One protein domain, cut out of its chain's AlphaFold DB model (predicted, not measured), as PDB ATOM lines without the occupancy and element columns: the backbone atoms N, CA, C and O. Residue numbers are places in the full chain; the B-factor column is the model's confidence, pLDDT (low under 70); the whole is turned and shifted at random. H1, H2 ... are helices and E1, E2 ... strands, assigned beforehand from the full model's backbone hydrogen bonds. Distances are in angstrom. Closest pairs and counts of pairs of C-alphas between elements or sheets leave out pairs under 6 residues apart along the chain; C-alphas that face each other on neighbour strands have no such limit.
ATOM      1  N   GLU A   4     166.744 161.478 154.976       83.19
ATOM      2  CA  GLU A   4     167.753 162.510 154.748       83.19
ATOM      3  C   GLU A   4     168.723 162.000 153.683       83.19
ATOM      4  O   GLU A   4     169.156 160.842 153.721       83.19
ATOM      5  N   VAL A   5     169.057 162.867 152.731       85.75
ATOM      6  CA  VAL A   5     170.051 162.577 151.701       85.75
ATOM      7  C   VAL A   5     171.180 163.580 151.831       85.75
ATOM      8  O   VAL A   5     170.944 164.780 151.936       85.75
ATOM      9  N   GLY A   6     172.403 163.073 151.831       88.50
ATOM     10  CA  GLY A   6     173.613 163.878 151.806       88.50
ATOM     11  C   GLY A   6     174.604 163.327 150.796       88.50
ATOM     12  O   GLY A   6     174.362 162.322 150.132       88.50
ATOM     13  N   PHE A   7     175.742 163.988 150.703       90.62
ATOM     14  CA  PHE A   7     176.873 163.606 149.879       90.62
ATOM     15  C   PHE A   7     177.898 162.819 150.694       90.62
ATOM     16  O   PHE A   7     178.092 163.081 151.884       90.62
ATOM     17  N   CYS A   8     178.572 161.878 150.041       89.81
ATOM     18  CA  CYS A   8     179.759 161.199 150.562       89.81
ATOM     19  C   CYS A   8     181.011 161.641 149.814       89.81
ATOM     20  O   CYS A   8     180.921 162.222 148.738       89.81
ATOM     21  N   GLU A   9     182.172 161.358 150.393       88.31
ATOM     22  CA  GLU A   9     183.465 161.520 149.735       88.31
ATOM     23  C   GLU A   9     183.675 160.445 148.653       88.31
ATOM     24  O   GLU A   9     182.977 159.426 148.600       88.31
ATOM     25  N   SER A  10     184.679 160.647 147.795       82.06
ATOM     26  CA  SER A  10     185.021 159.723 146.704       82.06
ATOM     27  C   SER A  10     185.303 158.285 147.160       82.06
ATOM     28  O   SER A  10     185.127 157.348 146.378       82.06
ATOM     29  N   ASP A  11     185.692 158.068 148.418       81.56
ATOM     30  CA  ASP A  11     185.927 156.744 149.007       81.56
ATOM     31  C   ASP A  11     184.655 156.069 149.572       81.56
ATOM     32  O   ASP A  11     184.737 155.000 150.184       81.56
ATOM     33  N   MET A  12     183.472 156.650 149.321       80.25
ATOM     34  CA  MET A  12     182.167 156.221 149.849       80.25
ATOM     35  C   MET A  12     182.055 156.322 151.374       80.25
ATOM     36  O   MET A  12     181.326 155.540 151.997       80.25
ATOM     37  N   THR A  13     182.778 157.256 151.989       81.31
ATOM     38  CA  THR A  13     182.668 157.544 153.419       81.31
ATOM     39  C   THR A  13     182.093 158.933 153.684       81.31
ATOM     40  O   THR A  13     181.963 159.773 152.793       81.31
ATOM     41  N   GLY A  14     181.699 159.155 154.938       85.50
ATOM     42  CA  GLY A  14     181.177 160.437 155.393       85.50
ATOM     43  C   GLY A  14     179.717 160.693 155.020       85.50
ATOM     44  O   GLY A  14     179.069 159.934 154.305       85.50
ATOM     45  N   PHE A  15     179.196 161.781 155.576       89.44
ATOM     46  CA  PHE A  15     177.894 162.345 155.255       89.44
ATOM     47  C   PHE A  15     178.020 163.862 155.356       89.44
ATOM     48  O   PHE A  15     178.383 164.380 156.415       89.44
ATOM     49  N   SER A  16     177.712 164.566 154.276       87.44
ATOM     50  CA  SER A  16     177.788 166.020 154.194       87.44
ATOM     51  C   SER A  16     176.563 166.570 153.477       87.44
ATOM     52  O   SER A  16     176.151 166.036 152.456       87.44
ATOM     53  N   LEU A  17     175.995 167.669 153.965       88.19
ATOM     54  CA  LEU A  17     174.956 168.401 153.226       88.19
ATOM     55  C   LEU A  17     175.549 169.297 152.126       88.19
ATOM     56  O   LEU A  17     174.825 169.796 151.271       88.19
ATOM     57  N   THR A  18     176.872 169.465 152.128       87.44
ATOM     58  CA  THR A  18     177.622 170.193 151.106       87.44
ATOM     59  C   THR A  18     178.315 169.204 150.186       87.44
ATOM     60  O   THR A  18     179.039 168.321 150.654       87.44
ATOM     61  N   GLN A  19     178.125 169.363 148.881       85.94
ATOM     62  CA  GLN A  19     178.729 168.469 147.910       85.94
ATOM     63  C   GLN A  19     180.256 168.660 147.829       85.94
ATOM     64  O   GLN A  19     180.722 169.796 147.695       85.94
ATOM     65  N   PRO A  20     181.042 167.569 147.853       86.81
ATOM     66  CA  PRO A  20     182.481 167.615 147.626       86.81
ATOM     67  C   PRO A  20     182.887 168.240 146.282       86.81
ATOM     68  O   PRO A  20     182.206 168.111 145.259       86.81
ATOM     69  N   ALA A  21     184.024 168.939 146.279       85.88
ATOM     70  CA  ALA A  21     184.508 169.699 145.124       85.88
ATOM     71  C   ALA A  21     185.005 168.814 143.968       85.88
ATOM     72  O   ALA A  21     185.005 169.263 142.822       85.88
ATOM     73  N   ASP A  22     185.403 167.582 144.265       85.31
ATOM     74  CA  ASP A  22     185.914 166.566 143.343       85.31
ATOM     75  C   ASP A  22     184.816 165.847 142.544       85.31
ATOM     76  O   ASP A  22     185.117 165.224 141.529       85.31
ATOM     77  N   HIS A  23     183.545 165.983 142.935       88.88
ATOM     78  CA  HIS A  23     182.422 165.466 142.153       88.88
ATOM     79  C   HIS A  23     182.256 166.231 140.834       88.88
ATOM     80  O   HIS A  23     182.179 167.466 140.812       88.88
ATOM     81  N   ILE A  24     182.182 165.484 139.730       89.12
ATOM     82  CA  ILE A  24     182.060 166.043 138.383       89.12
ATOM     83  C   ILE A  24     180.613 166.341 137.997       89.12
ATOM     84  O   ILE A  24     180.395 167.157 137.118       89.12
ATOM     85  N   GLU A  25     179.607 165.777 138.646       87.31
ATOM     86  CA  GLU A  25     178.220 166.222 138.491       87.31
ATOM     87  C   GLU A  25     177.854 167.017 139.737       87.31
ATOM     88  O   GLU A  25     178.029 166.529 140.844       87.31
ATOM     89  N   ARG A  26     177.417 168.266 139.588       87.88
ATOM     90  CA  ARG A  26     176.993 169.141 140.683       87.88
ATOM     91  C   ARG A  26     175.523 168.900 140.961       87.88
ATOM     92  O   ARG A  26     174.681 169.352 140.194       87.88
ATOM     93  N   TRP A  27     175.232 168.183 142.031       85.81
ATOM     94  CA  TRP A  27     173.883 167.815 142.431       85.81
ATOM     95  C   TRP A  27     173.404 168.766 143.522       85.81
ATOM     96  O   TRP A  27     174.148 169.112 144.442       85.81
ATOM     97  N   SER A  28     172.150 169.182 143.426       83.44
ATOM     98  CA  SER A  28     171.450 169.822 144.536       83.44
ATOM     99  C   SER A  28     170.937 168.765 145.519       83.44
ATOM    100  O   SER A  28     170.896 167.572 145.207       83.44
ATOM    101  N   LEU A  29     170.575 169.181 146.735       77.12
ATOM    102  CA  LEU A  29     169.905 168.270 147.658       77.12
ATOM    103  C   LEU A  29     168.542 167.871 147.071       77.12
ATOM    104  O   LEU A  29     167.835 168.736 146.549       77.12
ATOM    105  N   PRO A  30     168.163 166.588 147.156       76.00
ATOM    106  CA  PRO A  30     166.909 166.118 146.596       76.00
ATOM    107  C   PRO A  30     165.716 166.802 147.254       76.00
ATOM    108  O   PRO A  30     165.657 166.941 148.478       76.00
ATOM    109  N   GLN A  31     164.734 167.156 146.435       73.06
ATOM    110  CA  GLN A  31     163.424 167.600 146.880       73.06
ATOM    111  C   GLN A  31     162.467 166.410 146.812       73.06
ATOM    112  O   GLN A  31     162.279 165.803 145.757       73.06
ATOM    113  N   ASP A  32     161.891 166.037 147.955       71.00
ATOM    114  CA  ASP A  32     160.849 165.013 148.004       71.00
ATOM    115  C   ASP A  32     159.510 165.652 147.633       71.00
ATOM    116  O   ASP A  32     158.986 166.489 148.371       71.00
ATOM    117  N   ASN A  33     158.951 165.257 146.488       70.06
ATOM    118  CA  ASN A  33     157.631 165.708 146.048       70.06
ATOM    119  C   ASN A  33     156.490 164.799 146.574       70.06
ATOM    120  O   ASN A  33     155.337 164.937 146.167       70.06
ATOM    121  N   GLY A  34     156.810 163.830 147.445       64.12
ATOM    122  CA  GLY A  34     155.907 162.829 148.023       64.12
ATOM    123  C   GLY A  34     155.882 161.493 147.266       64.12
ATOM    124  O   GLY A  34     155.601 160.438 147.852       64.12
ATOM    125  N   THR A  35     156.228 161.500 145.976       66.75
ATOM    126  CA  THR A  35     156.217 160.310 145.100       66.75
ATOM    127  C   THR A  35     157.602 159.962 144.553       66.75
ATOM    128  O   THR A  35     157.957 158.784 144.474       66.75
ATOM    129  N   HIS A  36     158.402 160.976 144.247       72.50
ATOM    130  CA  HIS A  36     159.732 160.886 143.664       72.50
ATOM    131  C   HIS A  36     160.682 161.834 144.406       72.50
ATOM    132  O   HIS A  36     160.260 162.846 144.966       72.50
ATOM    133  N   LEU A  37     161.975 161.517 144.370       72.94
ATOM    134  CA  LEU A  37     163.023 162.496 144.634       72.94
ATOM    135  C   LEU A  37     163.357 163.183 143.323       72.94
ATOM    136  O   LEU A  37     163.831 162.540 142.384       72.94
ATOM    137  N   GLU A  38     163.112 164.479 143.281       79.44
ATOM    138  CA  GLU A  38     163.557 165.348 142.207       79.44
ATOM    139  C   GLU A  38     164.902 165.940 142.601       79.44
ATOM    140  O   GLU A  38     165.043 166.547 143.664       79.44
ATOM    141  N   ILE A  39     165.914 165.713 141.771       81.50
ATOM    142  CA  ILE A  39     167.272 166.167 142.047       81.50
ATOM    143  C   ILE A  39     167.787 166.927 140.831       81.50
ATOM    144  O   ILE A  39     168.212 166.313 139.844       81.50
ATOM    145  N   PRO A  40     167.720 168.264 140.876       84.19
ATOM    146  CA  PRO A  40     168.419 169.103 139.924       84.19
ATOM    147  C   PRO A  40     169.928 168.877 140.009       84.19
ATOM    148  O   PRO A  40     170.499 168.786 141.104       84.19
ATOM    149  N   TRP A  41     170.581 168.794 138.859       86.56
ATOM    150  CA  TRP A  41     172.023 168.670 138.761       86.56
ATOM    151  C   TRP A  41     172.557 169.307 137.483       86.56
ATOM    152  O   TRP A  41     171.862 169.446 136.482       86.56
ATOM    153  N   MET A  42     173.829 169.678 137.495       87.69
ATOM    154  CA  MET A  42     174.530 170.196 136.323       87.69
ATOM    155  C   MET A  42     175.928 169.588 136.256       87.69
ATOM    156  O   MET A  42     176.564 169.420 137.294       87.69
ATOM    157  N   PRO A  43     176.473 169.264 135.078       86.94
ATOM    158  CA  PRO A  43     177.856 168.831 135.011       86.94
ATOM    159  C   PRO A  43     178.794 169.961 135.448       86.94
ATOM    160  O   PRO A  43     178.633 171.137 135.112       86.94
ATOM    161  N   HIS A  44     179.817 169.587 136.197       87.81
ATOM    162  CA  HIS A  44     180.916 170.452 136.531       87.81
ATOM    163  C   HIS A  44     181.637 170.848 135.260       87.81
ATOM    164  O   HIS A  44     181.757 170.126 134.273       87.81
ATOM    165  N   GLY A  45     182.242 172.010 135.348       85.06
ATOM    166  CA  GLY A  45     182.874 172.606 134.220       85.06
ATOM    167  C   GLY A  45     184.054 171.900 133.584       85.06
ATOM    168  O   GLY A  45     184.397 172.226 132.454       85.06
ATOM    169  N   ARG A  46     184.668 170.985 134.328       87.38
ATOM    170  CA  ARG A  46     185.746 170.120 133.846       87.38
ATOM    171  C   ARG A  46     185.227 168.965 132.986       87.38
ATOM    172  O   ARG A  46     186.014 168.372 132.270       87.38
ATOM    173  N   ALA A  47     183.933 168.654 133.067       87.25
ATOM    174  CA  ALA A  47     183.307 167.612 132.265       87.25
ATOM    175  C   ALA A  47     182.910 168.106 130.869       87.25
ATOM    176  O   ALA A  47     182.863 167.299 129.953       87.25
ATOM    177  N   CYS A  48     182.605 169.398 130.692       88.19
ATOM    178  CA  CYS A  48     182.126 169.901 129.401       88.19
ATOM    179  C   CYS A  48     183.161 169.705 128.294       88.19
ATOM    180  O   CYS A  48     184.345 169.974 128.496       88.19
ATOM    181  N   GLY A  49     182.694 169.239 127.136       86.44
ATOM    182  CA  GLY A  49     183.536 168.890 125.997       86.44
ATOM    183  C   GLY A  49     184.296 167.570 126.159       86.44
ATOM    184  O   GLY A  49     185.088 167.231 125.286       86.44
ATOM    185  N   MET A  50     184.088 166.814 127.247       88.31
ATOM    186  CA  MET A  50     184.755 165.530 127.495       88.31
ATOM    187  C   MET A  50     183.851 164.343 127.139       88.31
ATOM    188  O   MET A  50     182.635 164.363 127.353       88.31
ATOM    189  N   ASN A  51     184.466 163.261 126.664       86.88
ATOM    190  CA  ASN A  51     183.812 161.978 126.424       86.88
ATOM    191  C   ASN A  51     183.735 161.157 127.713       86.88
ATOM    192  O   ASN A  51     184.757 160.924 128.355       86.88
ATOM    193  N   VAL A  52     182.547 160.647 128.044       86.56
ATOM    194  CA  VAL A  52     182.364 159.644 129.104       86.56
ATOM    195  C   VAL A  52     182.661 158.267 128.517       86.56
ATOM    196  O   VAL A  52     181.902 157.772 127.688       86.56
ATOM    197  N   THR A  53     183.779 157.665 128.919       81.19
ATOM    198  CA  THR A  53     184.233 156.353 128.420       81.19
ATOM    199  C   THR A  53     183.903 155.200 129.362       81.19
ATOM    200  O   THR A  53     184.024 154.043 128.973       81.19
ATOM    201  N   GLY A  54     183.445 155.506 130.576       81.62
ATOM    202  CA  GLY A  54     182.940 154.535 131.538       81.62
ATOM    203  C   GLY A  54     182.072 155.231 132.576       81.62
ATOM    204  O   GLY A  54     182.385 156.353 132.982       81.62
ATOM    205  N   TYR A  55     180.991 154.578 132.998       83.56
ATOM    206  CA  TYR A  55     180.096 155.094 134.035       83.56
ATOM    207  C   TYR A  55     179.636 153.942 134.922       83.56
ATOM    208  O   TYR A  55     178.680 153.230 134.630       83.56
ATOM    209  N   TYR A  56     180.343 153.750 136.022       85.56
ATOM    210  CA  TYR A  56     180.143 152.693 136.995       85.56
ATOM    211  C   TYR A  56     179.285 153.174 138.155       85.56
ATOM    212  O   TYR A  56     179.639 154.132 138.839       85.56
ATOM    213  N   VAL A  57     178.206 152.459 138.440       82.94
ATOM    214  CA  VAL A  57     177.423 152.666 139.664       82.94
ATOM    215  C   VAL A  57     177.817 151.597 140.673       82.94
ATOM    216  O   VAL A  57     177.938 150.426 140.316       82.94
ATOM    217  N   ASP A  58     178.009 151.996 141.922       86.25
ATOM    218  CA  ASP A  58     178.339 151.143 143.058       86.25
ATOM    219  C   ASP A  58     177.383 151.430 144.220       86.25
ATOM    220  O   ASP A  58     176.974 152.574 144.442       86.25
ATOM    221  N   VAL A  59     177.012 150.387 144.960       84.81
ATOM    222  CA  VAL A  59     176.036 150.465 146.050       84.81
ATOM    223  C   VAL A  59     176.596 149.762 147.273       84.81
ATOM    224  O   VAL A  59     176.981 148.596 147.226       84.81
ATOM    225  N   LYS A  60     176.575 150.466 148.398       86.94
ATOM    226  CA  LYS A  60     176.990 149.968 149.704       86.94
ATOM    227  C   LYS A  60     175.929 150.313 150.736       86.94
ATOM    228  O   LYS A  60     175.163 151.251 150.587       86.94
ATOM    229  N   THR A  61     175.885 149.551 151.809       85.19
ATOM    230  CA  THR A  61     174.996 149.761 152.949       85.19
ATOM    231  C   THR A  61     175.802 149.753 154.247       85.19
ATOM    232  O   THR A  61     176.892 149.169 154.301       85.19
ATOM    233  N   SER A  62     175.289 150.376 155.310       84.12
ATOM    234  CA  SER A  62     175.906 150.319 156.644       84.12
ATOM    235  C   SER A  62     175.850 148.915 157.259       84.12
ATOM    236  O   SER A  62     176.675 148.568 158.105       84.12
ATOM    237  N   ALA A  63     174.919 148.071 156.805       80.00
ATOM    238  CA  ALA A  63     174.750 146.705 157.276       80.00
ATOM    239  C   ALA A  63     175.602 145.709 156.467       80.00
ATOM    240  O   ALA A  63     175.289 145.361 155.329       80.00
ATOM    241  N   SER A  64     176.652 145.160 157.085       74.25
ATOM    242  CA  SER A  64     177.590 144.233 156.425       74.25
ATOM    243  C   SER A  64     176.927 143.013 155.778       74.25
ATOM    244  O   SER A  64     177.395 142.542 154.743       74.25
ATOM    245  N   PHE A  65     175.834 142.497 156.355       74.75
ATOM    246  CA  PHE A  65     175.113 141.369 155.764       74.75
ATOM    247  C   PHE A  65     174.393 141.773 154.474       74.75
ATOM    248  O   PHE A  65     174.451 141.019 153.510       74.75
ATOM    249  N   LEU A  66     173.784 142.963 154.410       74.00
ATOM    250  CA  LEU A  66     173.137 143.461 153.195       74.00
ATOM    251  C   LEU A  66     174.146 143.693 152.077       74.00
ATOM    252  O   LEU A  66     173.841 143.366 150.938       74.00
ATOM    253  N   ASN A  67     175.368 144.132 152.390       77.00
ATOM    254  CA  ASN A  67     176.440 144.210 151.393       77.00
ATOM    255  C   ASN A  67     176.750 142.845 150.771       77.00
ATOM    256  O   ASN A  67     176.950 142.759 149.563       77.00
ATOM    257  N   LEU A  68     176.723 141.761 151.559       70.06
ATOM    258  CA  LEU A  68     176.867 140.404 151.020       70.06
ATOM    259  C   LEU A  68     175.776 140.106 149.980       70.06
ATOM    260  O   LEU A  68     176.077 139.541 148.934       70.06
ATOM    261  N   PHE A  69     174.528 140.508 150.240       67.19
ATOM    262  CA  PHE A  69     173.418 140.344 149.297       67.19
ATOM    263  C   PHE A  69     173.558 141.260 148.079       67.19
ATOM    264  O   PHE A  69     173.388 140.795 146.954       67.19
ATOM    265  N   VAL A  70     173.920 142.529 148.274       72.00
ATOM    266  CA  VAL A  70     174.154 143.481 147.181       72.00
ATOM    267  C   VAL A  70     175.232 142.957 146.238       72.00
ATOM    268  O   VAL A  70     175.014 142.999 145.038       72.00
ATOM    269  N   HIS A  71     176.321 142.375 146.749       66.56
ATOM    270  CA  HIS A  71     177.365 141.761 145.919       66.56
ATOM    271  C   HIS A  71     176.988 140.384 145.350       66.56
ATOM    272  O   HIS A  71     177.452 140.012 144.274       66.56
ATOM    273  N   ALA A  72     176.188 139.584 146.063       62.59
ATOM    274  CA  ALA A  72     175.807 138.244 145.609       62.59
ATOM    275  C   ALA A  72     174.710 138.273 144.533       62.59
ATOM    276  O   ALA A  72     174.706 137.428 143.636       62.59
ATOM    277  N   PHE A  73     173.781 139.225 144.629       60.44
ATOM    278  CA  PHE A  73     172.629 139.354 143.732       60.44
ATOM    279  C   PHE A  73     172.774 140.517 142.743       60.44
ATOM    280  O   PHE A  73     172.198 140.468 141.653       60.44
ATOM    281  N   GLY A  74     173.570 141.533 143.083       60.00
ATOM    282  CA  GLY A  74     173.967 142.625 142.203       60.00
ATOM    283  C   GLY A  74     175.434 142.492 141.796       60.00
ATOM    284  O   GLY A  74     176.329 142.360 142.621       60.00
ATOM    285  N   SER A  75     175.716 142.537 140.501       64.25
ATOM    286  CA  SER A  75     177.084 142.510 139.973       64.25
ATOM    287  C   SER A  75     177.730 143.899 140.044       64.25
ATOM    288  O   SER A  75     178.065 144.456 139.009       64.25
ATOM    289  N   PHE A  76     177.820 144.491 141.239       69.12
ATOM    290  CA  PHE A  76     178.363 145.840 141.449       69.12
ATOM    291  C   PHE A  76     179.889 145.837 141.676       69.12
ATOM    292  O   PHE A  76     180.389 144.924 142.344       69.12
ATOM    293  N   PRO A  77     180.623 146.846 141.160       71.62
ATOM    294  CA  PRO A  77     180.127 147.988 140.380       71.62
ATOM    295  C   PRO A  77     179.666 147.594 138.964       71.62
ATOM    296  O   PRO A  77     180.234 146.694 138.352       71.62
ATOM    297  N   GLN A  78     178.624 148.256 138.449       74.62
ATOM    298  CA  GLN A  78     178.084 148.004 137.104       74.62
ATOM    299  C   GLN A  78     178.387 149.163 136.171       74.62
ATOM    300  O   GLN A  78     177.971 150.285 136.448       74.62
ATOM    301  N   ASP A  79     179.045 148.871 135.052       75.38
ATOM    302  CA  ASP A  79     179.251 149.839 133.979       75.38
ATOM    303  C   ASP A  79     177.952 150.040 133.195       75.38
ATOM    304  O   ASP A  79     177.421 149.107 132.594       75.38
ATOM    305  N   MET A  80     177.408 151.249 133.187       73.94
ATOM    306  CA  MET A  80     176.263 151.606 132.350       73.94
ATOM    307  C   MET A  80     176.651 151.727 130.874       73.94
ATOM    308  O   MET A  80     175.768 151.655 130.017       73.94
ATOM    309  N   CYS A  81     177.951 151.844 130.586       74.25
ATOM    310  CA  CYS A  81     178.489 151.952 129.239       74.25
ATOM    311  C   CYS A  81     178.901 150.648 128.588       74.25
ATOM    312  O   CYS A  81     179.237 150.657 127.405       74.25
ATOM    313  N   ASP A  82     178.788 149.522 129.293       71.25
ATOM    314  CA  ASP A  82     179.035 148.223 128.680       71.25
ATOM    315  C   ASP A  82     177.991 147.944 127.572       71.25
ATOM    316  O   ASP A  82     176.784 147.847 127.856       71.25
ATOM    317  N   PRO A  83     178.418 147.787 126.301       63.28
ATOM    318  CA  PRO A  83     177.520 147.477 125.192       63.28
ATOM    319  C   PRO A  83     176.864 146.096 125.324       63.28
ATOM    320  O   PRO A  83     175.863 145.835 124.664       63.28
ATOM    321  N   ARG A  84     177.370 145.215 126.198       64.69
ATOM    322  CA  ARG A  84     176.831 143.860 126.426       64.69
ATOM    323  C   ARG A  84     175.544 143.837 127.258       64.69
ATOM    324  O   ARG A  84     175.032 142.757 127.545       64.69
ATOM    325  N   GLY A  85     175.013 145.007 127.616       57.81
ATOM    326  CA  GLY A  85     173.753 145.158 128.335       57.81
ATOM    327  C   GLY A  85     173.946 145.038 129.841       57.81
ATOM    328  O   GLY A  85     173.843 143.955 130.418       57.81
ATOM    329  N   SER A  86     174.197 146.165 130.507       62.12
ATOM    330  CA  SER A  86     174.209 146.188 131.968       62.12
ATOM    331  C   SER A  86     172.785 146.221 132.523       62.12
ATOM    332  O   SER A  86     171.893 146.893 131.997       62.12
ATOM    333  N   LYS A  87     172.552 145.486 133.615       61.81
ATOM    334  CA  LYS A  87     171.253 145.502 134.307       61.81
ATOM    335  C   LYS A  87     170.932 146.901 134.841       61.81
ATOM    336  O   LYS A  87     169.768 147.281 134.869       61.81
ATOM    337  N   ALA A  88     171.959 147.668 135.209       58.06
ATOM    338  CA  ALA A  88     171.845 149.072 135.581       58.06
ATOM    339  C   ALA A  88     171.298 149.937 134.433       58.06
ATOM    340  O   ALA A  88     170.384 150.721 134.666       58.06
ATOM    341  N   ARG A  89     171.761 149.734 133.190       61.31
ATOM    342  CA  ARG A  89     171.243 150.438 132.004       61.31
ATOM    343  C   ARG A  89     169.768 150.134 131.740       61.31
ATOM    344  O   ARG A  89     169.018 151.021 131.355       61.31
ATOM    345  N   ALA A  90     169.337 148.892 131.964       56.41
ATOM    346  CA  ALA A  90     167.929 148.515 131.830       56.41
ATOM    347  C   ALA A  90     167.045 149.109 132.947       56.41
ATOM    348  O   ALA A  90     165.871 149.392 132.720       56.41
ATOM    349  N   ALA A  91     167.598 149.301 134.149       47.94
ATOM    350  CA  ALA A  91     166.865 149.774 135.321       47.94
ATOM    351  C   ALA A  91     166.638 151.292 135.352       47.94
ATOM    352  O   ALA A  91     165.721 151.749 136.030       47.94
ATOM    353  N   THR A  92     167.445 152.089 134.647       48.47
ATOM    354  CA  THR A  92     167.335 153.551 134.714       48.47
ATOM    355  C   THR A  92     166.190 154.120 133.880       48.47
ATOM    356  O   THR A  92     165.835 155.270 134.109       48.47
ATOM    357  N   SER A  93     165.576 153.371 132.946       37.31
ATOM    358  CA  SER A  93     164.522 153.826 131.997       37.31
ATOM    359  C   SER A  93     164.832 155.118 131.211       37.31
ATOM    360  O   SER A  93     164.053 155.539 130.359       37.31
ATOM    361  N   ALA A  94     165.983 155.735 131.475       37.12
ATOM    362  CA  ALA A  94     166.444 156.963 130.886       37.12
ATOM    363  C   ALA A  94     166.891 156.649 129.464       37.12
ATOM    364  O   ALA A  94     167.909 156.003 129.223       37.12
ATOM    365  N   THR A  95     166.110 157.138 128.511       38.09
ATOM    366  CA  THR A  95     166.483 157.239 127.101       38.09
ATOM    367  C   THR A  95     167.627 158.232 126.867       38.09
ATOM    368  O   THR A  95     168.164 158.279 125.763       38.09
ATOM    369  N   ALA A  96     168.048 158.993 127.885       39.62
ATOM    370  CA  ALA A  96     169.249 159.818 127.828       39.62
ATOM    371  C   ALA A  96     170.481 159.001 128.279       39.62
ATOM    372  O   ALA A  96     170.537 158.572 129.436       39.62
ATOM    373  N   PRO A  97     171.458 158.779 127.378       50.09
ATOM    374  CA  PRO A  97     172.678 158.031 127.655       50.09
ATOM    375  C   PRO A  97     173.567 158.923 128.542       50.09
ATOM    376  O   PRO A  97     173.278 160.094 128.733       50.09
ATOM    377  N   THR A  98     174.703 158.488 129.051       54.47
ATOM    378  CA  THR A  98     175.871 158.872 128.259       54.47
ATOM    379  C   THR A  98     176.982 157.865 128.383       54.47
ATOM    380  O   THR A  98     177.520 157.624 129.459       54.47
ATOM    381  N   CYS A  99     177.348 157.405 127.196       67.25
ATOM    382  CA  CYS A  99     178.586 156.738 126.829       67.25
ATOM    383  C   CYS A  99     179.147 157.427 125.568       67.25
ATOM    384  O   CYS A  99     179.648 156.778 124.657       67.25
ATOM    385  N   SER A 100     178.931 158.749 125.482       64.06
ATOM    386  CA  SER A 100     179.461 159.748 124.537       64.06
ATOM    387  C   SER A 100     179.078 161.164 125.074       64.06
ATOM    388  O   SER A 100     178.399 161.223 126.103       64.06
ATOM    389  N   PRO A 101     179.578 162.290 124.521       70.56
ATOM    390  CA  PRO A 101     180.128 163.420 125.292       70.56
ATOM    391  C   PRO A 101     179.168 164.270 126.129       70.56
ATOM    392  O   PRO A 101     178.009 164.493 125.784       70.56
ATOM    393  N   TYR A 102     179.731 164.885 127.176       81.44
ATOM    394  CA  TYR A 102     179.184 166.124 127.724       81.44
ATOM    395  C   TYR A 102     179.383 167.260 126.711       81.44
ATOM    396  O   TYR A 102     180.504 167.530 126.288       81.44
ATOM    397  N   GLU A 103     178.306 167.957 126.353       82.62
ATOM    398  CA  GLU A 103     178.347 169.099 125.428       82.62
ATOM    399  C   GLU A 103     179.307 170.213 125.911       82.62
ATOM    400  O   GLU A 103     179.493 170.414 127.112       82.62
ATOM    401  N   ASP A 104     179.873 171.008 124.998       81.94
ATOM    402  CA  ASP A 104     180.801 172.100 125.356       81.94
ATOM    403  C   ASP A 104     180.168 173.156 126.280       81.94
ATOM    404  O   ASP A 104     180.834 173.744 127.133       81.94
ATOM    405  N   ARG A 105     178.851 173.365 126.163       81.25
ATOM    406  CA  ARG A 105     178.066 174.289 127.001       81.25
ATOM    407  C   ARG A 105     177.255 173.574 128.075       81.25
ATOM    408  O   ARG A 105     176.192 174.035 128.483       81.25
ATOM    409  N   CYS A 106     177.757 172.445 128.570       78.94
ATOM    410  CA  CYS A 106     177.012 171.622 129.516       78.94
ATOM    411  C   CYS A 106     176.707 172.304 130.862       78.94
ATOM    412  O   CYS A 106     175.777 171.884 131.542       78.94
ATOM    413  N   ARG A 107     177.424 173.380 131.227       80.50
ATOM    414  CA  ARG A 107     177.161 174.163 132.451       80.50
ATOM    415  C   ARG A 107     175.920 175.053 132.361       80.50
ATOM    416  O   ARG A 107     175.428 175.498 133.387       80.50
ATOM    417  N   GLU A 108     175.460 175.366 131.151       79.38
ATOM    418  CA  GLU A 108     174.342 176.295 130.929       79.38
ATOM    419  C   GLU A 108     172.978 175.603 131.068       79.38
ATOM    420  O   GLU A 108     171.946 176.265 131.117       79.38
ATOM    421  N   ARG A 109     172.966 174.266 131.126       72.25
ATOM    422  CA  ARG A 109     171.754 173.447 131.173       72.25
ATOM    423  C   ARG A 109     171.693 172.686 132.489       72.25
ATOM    424  O   ARG A 109     172.357 171.663 132.650       72.25
ATOM    425  N   GLU A 110     170.867 173.175 133.406       79.81
ATOM    426  CA  GLU A 110     170.447 172.382 134.557       79.81
ATOM    427  C   GLU A 110     169.603 171.199 134.070       79.81
ATOM    428  O   GLU A 110     168.735 171.329 133.204       79.81
ATOM    429  N   ARG A 111     169.913 170.018 134.593       81.56
ATOM    430  CA  ARG A 111     169.232 168.762 134.301       81.56
ATOM    431  C   ARG A 111     168.438 168.355 135.530       81.56
ATOM    432  O   ARG A 111     168.874 168.571 136.654       81.56
ATOM    433  N   LEU A 112     167.293 167.725 135.317       80.06
ATOM    434  CA  LEU A 112     166.475 167.186 136.396       80.06
ATOM    435  C   LEU A 112     166.528 165.663 136.346       80.06
ATOM    436  O   LEU A 112     166.183 165.065 135.329       80.06
ATOM    437  N   ALA A 113     166.961 165.038 137.437       77.56
ATOM    438  CA  ALA A 113     166.818 163.601 137.622       77.56
ATOM    439  C   ALA A 113     165.645 163.322 138.559       77.56
ATOM    440  O   ALA A 113     165.524 163.939 139.615       77.56
ATOM    441  N   THR A 114     164.800 162.367 138.188       73.75
ATOM    442  CA  THR A 114     163.657 161.944 138.998       73.75
ATOM    443  C   THR A 114     163.833 160.491 139.403       73.75
ATOM    444  O   THR A 114     163.883 159.606 138.547       73.75
ATOM    445  N   PHE A 115     163.903 160.230 140.704       70.69
ATOM    446  CA  PHE A 115     164.030 158.882 141.242       70.69
ATOM    447  C   PHE A 115     162.751 158.495 141.971       70.69
ATOM    448  O   PHE A 115     162.393 159.101 142.980       70.69
ATOM    449  N   VAL A 116     162.077 157.445 141.502       68.88
ATOM    450  CA  VAL A 116     161.037 156.793 142.303       68.88
ATOM    451  C   VAL A 116     161.726 156.212 143.531       68.88
ATOM    452  O   VAL A 116     162.606 155.366 143.380       68.88
ATOM    453  N   ILE A 117     161.346 156.632 144.739       65.00
ATOM    454  CA  ILE A 117     161.848 155.985 145.955       65.00
ATOM    455  C   ILE A 117     161.094 154.666 146.119       65.00
ATOM    456  O   ILE A 117     159.897 154.697 146.425       65.00
ATOM    457  N   PRO A 118     161.747 153.498 145.987       66.44
ATOM    458  CA  PRO A 118     161.058 152.236 146.200       66.44
ATOM    459  C   PRO A 118     160.587 152.138 147.653       66.44
ATOM    460  O   PRO A 118     161.299 152.542 148.578       66.44
ATOM    461  N   SER A 119     159.422 151.532 147.881       67.00
ATOM    462  CA  SER A 119     158.906 151.263 149.233       67.00
ATOM    463  C   SER A 119     159.921 150.511 150.101       67.00
ATOM    464  O   SER A 119     160.051 150.806 151.285       67.00
ATOM    465  N   ALA A 120     160.709 149.616 149.500       65.31
ATOM    466  CA  ALA A 120     161.809 148.921 150.162       65.31
ATOM    467  C   ALA A 120     162.885 149.881 150.706       65.31
ATOM    468  O   ALA A 120     163.335 149.704 151.835       65.31
ATOM    469  N   LEU A 121     163.263 150.929 149.958       66.50
ATOM    470  CA  LEU A 121     164.212 151.931 150.453       66.50
ATOM    471  C   LEU A 121     163.605 152.711 151.623       66.50
ATOM    472  O   LEU A 121     164.284 152.926 152.621       66.50
ATOM    473  N   ARG A 122     162.307 153.043 151.557       68.31
ATOM    474  CA  ARG A 122     161.588 153.665 152.686       68.31
ATOM    475  C   ARG A 122     161.574 152.757 153.922       68.31
ATOM    476  O   ARG A 122     161.762 153.237 155.033       68.31
ATOM    477  N   GLN A 123     161.426 151.445 153.738       70.00
ATOM    478  CA  GLN A 123     161.477 150.467 154.830       70.00
ATOM    479  C   GLN A 123     162.864 150.356 155.471       70.00
ATOM    480  O   GLN A 123     162.959 150.274 156.694       70.00
ATOM    481  N   LEU A 124     163.943 150.426 154.683       67.31
ATOM    482  CA  LEU A 124     165.314 150.425 155.214       67.31
ATOM    483  C   LEU A 124     165.573 151.606 156.167       67.31
ATOM    484  O   LEU A 124     166.309 151.455 157.140       67.31
ATOM    485  N   LEU A 125     164.903 152.744 155.960       66.81
ATOM    486  CA  LEU A 125     164.981 153.897 156.866       66.81
ATOM    487  C   LEU A 125     164.342 153.633 158.227       66.81
ATOM    488  O   LEU A 125     164.789 154.182 159.233       66.81
ATOM    489  N   HIS A 126     163.315 152.784 158.299       70.31
ATOM    490  CA  HIS A 126     162.764 152.365 159.590       70.31
ATOM    491  C   HIS A 126     163.764 151.517 160.381       70.31
ATOM    492  O   HIS A 126     163.773 151.589 161.609       70.31
ATOM    493  N   LEU A 127     164.634 150.793 159.674       70.44
ATOM    494  CA  LEU A 127     165.676 149.933 160.234       70.44
ATOM    495  C   LEU A 127     166.992 150.673 160.533       70.44
ATOM    496  O   LEU A 127     167.953 150.030 160.943       70.44
ATOM    497  N   ASP A 128     167.037 151.998 160.341       78.44
ATOM    498  CA  ASP A 128     168.235 152.836 160.532       78.44
ATOM    499  C   ASP A 128     169.445 152.369 159.699       78.44
ATOM    500  O   ASP A 128     170.602 152.432 160.115       78.44
ATOM    501  N   ILE A 129     169.167 151.859 158.495       82.62
ATOM    502  CA  ILE A 129     170.187 151.397 157.555       82.62
ATOM    503  C   ILE A 129     170.540 152.548 156.618       82.62
ATOM    504  O   ILE A 129     169.675 153.099 155.937       82.62
ATOM    505  N   GLU A 130     171.825 152.883 156.561       87.44
ATOM    506  CA  GLU A 130     172.353 153.861 155.617       87.44
ATOM    507  C   GLU A 130     172.679 153.146 154.304       87.44
ATOM    508  O   GLU A 130     173.276 152.065 154.303       87.44
ATOM    509  N   VAL A 131     172.292 153.745 153.182       87.19
ATOM    510  CA  VAL A 131     172.594 153.263 151.833       87.19
ATOM    511  C   VAL A 131     173.437 154.316 151.138       87.19
ATOM    512  O   VAL A 131     173.031 155.463 151.006       87.19
ATOM    513  N   VAL A 132     174.618 153.922 150.689       89.81
ATOM    514  CA  VAL A 132     175.549 154.753 149.938       89.81
ATOM    515  C   VAL A 132     175.510 154.317 148.483       89.81
ATOM    516  O   VAL A 132     175.735 153.147 148.178       89.81
ATOM    517  N   VAL A 133     175.240 155.253 147.585       87.31
ATOM    518  CA  VAL A 133     175.266 155.027 146.140       87.31
ATOM    519  C   VAL A 133     176.297 155.968 145.544       87.31
ATOM    520  O   VAL A 133     176.253 157.172 145.788       87.31
ATOM    521  N   ARG A 134     177.233 155.424 144.773       89.56
ATOM    522  CA  ARG A 134     178.288 156.195 144.116       89.56
ATOM    523  C   ARG A 134     178.269 155.918 142.626       89.56
ATOM    524  O   ARG A 134     178.233 154.761 142.223       89.56
ATOM    525  N   ALA A 135     178.374 156.973 141.832       87.56
ATOM    526  CA  ALA A 135     178.726 156.879 140.429       87.56
ATOM    527  C   ALA A 135     180.174 157.341 140.230       87.56
ATOM    528  O   ALA A 135     180.546 158.468 140.560       87.56
ATOM    529  N   SER A 136     180.993 156.459 139.678       90.12
ATOM    530  CA  SER A 136     182.388 156.696 139.300       90.12
ATOM    531  C   SER A 136     182.567 156.367 137.827       90.12
ATOM    532  O   SER A 136     181.819 155.562 137.298       90.12
ATOM    533  N   GLY A 137     183.544 156.939 137.148       89.62
ATOM    534  CA  GLY A 137     183.671 156.762 135.710       89.62
ATOM    535  C   GLY A 137     185.026 157.179 135.188       89.62
ATOM    536  O   GLY A 137     185.960 157.420 135.956       89.62
ATOM    537  N   THR A 138     185.120 157.266 133.869       89.38
ATOM    538  CA  THR A 138     186.301 157.778 133.177       89.38
ATOM    539  C   THR A 138     185.901 158.821 132.151       89.38
ATOM    540  O   THR A 138     184.959 158.621 131.379       89.38
ATOM    541  N   LEU A 139     186.640 159.929 132.129       89.50
ATOM    542  CA  LEU A 139     186.514 160.980 131.127       89.50
ATOM    543  C   LEU A 139     187.738 160.995 130.228       89.50
ATOM    544  O   LEU A 139     188.857 160.920 130.713       89.50
ATOM    545  N   ALA A 140     187.541 161.138 128.924       89.00
ATOM    546  CA  ALA A 140     188.625 161.312 127.969       89.00
ATOM    547  C   ALA A 140     188.374 162.554 127.103       89.00
ATOM    548  O   ALA A 140     187.227 162.823 126.741       89.00
ATOM    549  N   PRO A 141     189.418 163.311 126.726       87.38
ATOM    550  CA  PRO A 141     189.283 164.348 125.713       87.38
ATOM    551  C   PRO A 141     188.782 163.765 124.380       87.38
ATOM    552  O   PRO A 141     189.148 162.634 124.038       87.38
ATOM    553  N   PRO A 142     188.023 164.532 123.579       82.56
ATOM    554  CA  PRO A 142     187.434 164.053 122.327       82.56
ATOM    555  C   PRO A 142     188.485 163.630 121.295       82.56
ATOM    556  O   PRO A 142     188.248 162.719 120.510       82.56
ATOM    557  N   ASN A 143     189.685 164.207 121.371       84.19
ATOM    558  CA  ASN A 143     190.794 163.930 120.459       84.19
ATOM    559  C   ASN A 143     191.677 162.740 120.896       84.19
ATOM    560  O   ASN A 143     192.822 162.644 120.463       84.19
ATOM    561  N   GLY A 144     191.190 161.853 121.773       73.88
ATOM    562  CA  GLY A 144     191.906 160.622 122.145       73.88
ATOM    563  C   GLY A 144     193.007 160.796 123.200       73.88
ATOM    564  O   GLY A 144     194.038 160.130 123.135       73.88
ATOM    565  N   GLY A 145     192.805 161.690 124.175       81.38
ATOM    566  CA  GLY A 145     193.725 161.875 125.304       81.38
ATOM    567  C   GLY A 145     193.638 160.772 126.369       81.38
ATOM    568  O   GLY A 145     192.757 159.912 126.329       81.38
ATOM    569  N   ALA A 146     194.549 160.812 127.348       85.94
ATOM    570  CA  ALA A 146     194.556 159.852 128.449       85.94
ATOM    571  C   ALA A 146     193.239 159.932 129.251       85.94
ATOM    572  O   ALA A 146     192.846 161.037 129.637       85.94
ATOM    573  N   PRO A 147     192.558 158.800 129.508       85.94
ATOM    574  CA  PRO A 147     191.343 158.795 130.305       85.94
ATOM    575  C   PRO A 147     191.662 159.116 131.770       85.94
ATOM    576  O   PRO A 147     192.561 158.526 132.370       85.94
ATOM    577  N   GLU A 148     190.900 160.034 132.348       89.69
ATOM    578  CA  GLU A 148     190.970 160.434 133.749       89.69
ATOM    579  C   GLU A 148     189.851 159.738 134.540       89.69
ATOM    580  O   GLU A 148     188.679 159.857 134.166       89.69
ATOM    581  N   PRO A 149     190.170 159.008 135.623       90.88
ATOM    582  CA  PRO A 149     189.156 158.465 136.513       90.88
ATOM    583  C   PRO A 149     188.513 159.594 137.316       90.88
ATOM    584  O   PRO A 149     189.203 160.434 137.891       90.88
ATOM    585  N   VAL A 150     187.187 159.588 137.397       90.62
ATOM    586  CA  VAL A 150     186.433 160.628 138.095       90.62
ATOM    587  C   VAL A 150     185.323 160.045 138.956       90.62
ATOM    588  O   VAL A 150     184.748 158.999 138.648       90.62
ATOM    589  N   THR A 151     184.968 160.762 140.016       91.31
ATOM    590  CA  THR A 151     183.713 160.543 140.734       91.31
ATOM    591  C   THR A 151     182.664 161.455 140.113       91.31
ATOM    592  O   THR A 151     182.793 162.678 140.162       91.31
ATOM    593  N   HIS A 152     181.619 160.881 139.520       87.12
ATOM    594  CA  HIS A 152     180.493 161.673 139.028       87.12
ATOM    595  C   HIS A 152     179.725 162.237 140.222       87.12
ATOM    596  O   HIS A 152     179.580 163.452 140.343       87.12
ATOM    597  N   TRP A 153     179.320 161.367 141.149       89.56
ATOM    598  CA  TRP A 153     178.660 161.748 142.396       89.56
ATOM    599  C   TRP A 153     178.687 160.619 143.424       89.56
ATOM    600  O   TRP A 153     178.919 159.454 143.104       89.56
ATOM    601  N   CYS A 154     178.414 160.976 144.676       90.56
ATOM    602  CA  CYS A 154     178.282 160.044 145.784       90.56
ATOM    603  C   CYS A 154     177.183 160.552 146.721       90.56
ATOM    604  O   CYS A 154     177.301 161.657 147.255       90.56
ATOM    605  N   HIS A 155     176.127 159.759 146.909       88.88
ATOM    606  CA  HIS A 155     175.004 160.059 147.794       88.88
ATOM    607  C   HIS A 155     174.894 159.045 148.928       88.88
ATOM    608  O   HIS A 155     175.111 157.847 148.747       88.88
ATOM    609  N   VAL A 156     174.476 159.537 150.089       89.69
ATOM    610  CA  VAL A 156     174.132 158.747 151.266       89.69
ATOM    611  C   VAL A 156     172.673 158.998 151.602       89.69
ATOM    612  O   VAL A 156     172.276 160.123 151.892       89.69
ATOM    613  N   TYR A 157     171.895 157.928 151.594       86.12
ATOM    614  CA  TYR A 157     170.495 157.885 151.979       86.12
ATOM    615  C   TYR A 157     170.413 157.278 153.373       86.12
ATOM    616  O   TYR A 157     170.831 156.138 153.582       86.12
ATOM    617  N   ARG A 158     169.885 158.024 154.342       86.00
ATOM    618  CA  ARG A 158     169.747 157.542 155.719       86.00
ATOM    619  C   ARG A 158     168.486 158.067 156.377       86.00
ATOM    620  O   ARG A 158     167.850 159.005 155.902       86.00
ATOM    621  N   LYS A 159     168.127 157.471 157.510       83.94
ATOM    622  CA  LYS A 159     167.051 157.990 158.348       83.94
ATOM    623  C   LYS A 159     167.419 159.400 158.812       83.94
ATOM    624  O   LYS A 159     168.502 159.600 159.359       83.94
ATOM    625  N   ALA A 160     166.518 160.364 158.624       79.62
ATOM    626  CA  ALA A 160     166.705 161.692 159.186       79.62
ATOM    627  C   ALA A 160     166.817 161.561 160.704       79.62
ATOM    628  O   ALA A 160     165.885 161.098 161.377       79.62
TER     629      ALA A 160
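Overview. This is residues 4 to 160 of the 521 residues of an uncharacterized protein of Aureococcus anophagefferens (UniProt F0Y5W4). A twisted sheet of long strands, E1 - E7 - E6 - E4, makes one wall of an open trough, and a smaller sheet, E2 - E3 - E5, makes the other; the walls meet where E2 comes beside E7, while E5 and E4 stay apart. H3 stands at one end of the trough, H1 grazes the large sheet near the end of E4, and H2 lies off the sheets. The printed part has 157 residues, with three named helices and seven named strands in the order E1 E2 E3 E4 H1 H2 E5 H3 E6 E7. Both sheets are antiparallel, and the class is mixed, with under half of the residues in named elements. The whole is compact, with a radius of gyration of the C-alphas of 15.7 A and an elongated outline of 49 by 32 by 28 A.

Arrangement. E6, residues 131 to 140, and E7, residues 148 to 159, form a hairpin at 166 degrees, with N 133 and O 155 2.8 A apart. E4, residues 51 to 61, is an edge strand antiparallel to E6, with N 58 and O 134 at 2.8 A. The other edge strand is E1, residues 4 to 7, antiparallel to E7, with N 6 and O 156 at 3.0 A. In the second sheet E3, residues 36 to 43, pairs in staggered fashion: its residues 36 to 41 with E5, residues 111 to 116, N 39 and O 113 at 2.8 A, and its residues 41 to 43 with E2, residues 25 to 27, N 26 and O 42 at 2.7 A. E2 and E3 are a hairpin. The closest C-alphas of E2 and E7, Glu 25 and His 152, are 5.1 A apart. H3, residues 119 to 126, is on the large sheet, over E7, at a height over the sheet of 8.6 A on a local plane of only just 6 C-alphas; it stands up from the sheet, rising 48 degrees. Its C-alpha of Leu 125 is 4.8 A from that of Lys 159, the closest pair of H3 and E7. H1, residues 64 to 73, only grazes this sheet with its residues 66 to 71. H2, residues 87 to 91, is on neither sheet. Every O i to N i+4 pair is within hydrogen-bond range in H1 and H2, and 3 of 4 in H3.

Along the chain. E1 begins at C-alpha 4, (167.753, 162.510, 154.748), and E7, 34.4 A long, ends at C-alpha 159, (167.051, 157.990, 158.348). E4 measures 30.5 A, E6 29.9 A, E3 21.6 A and E5 16.6 A; H1 measures 14.5 A.

Size, cuts and confidence. The C-alphas farthest apart, those of His 126 and Asn 143, are 49.5 A apart. The printed part has no cut. The links E1 to E2, H1 to H2 and H2 to E5 are long, with 17, 13 and 19 residues. Mean pLDDT of the printed part is 77.5; 36 residues are under 70, among them residues 83 to 100.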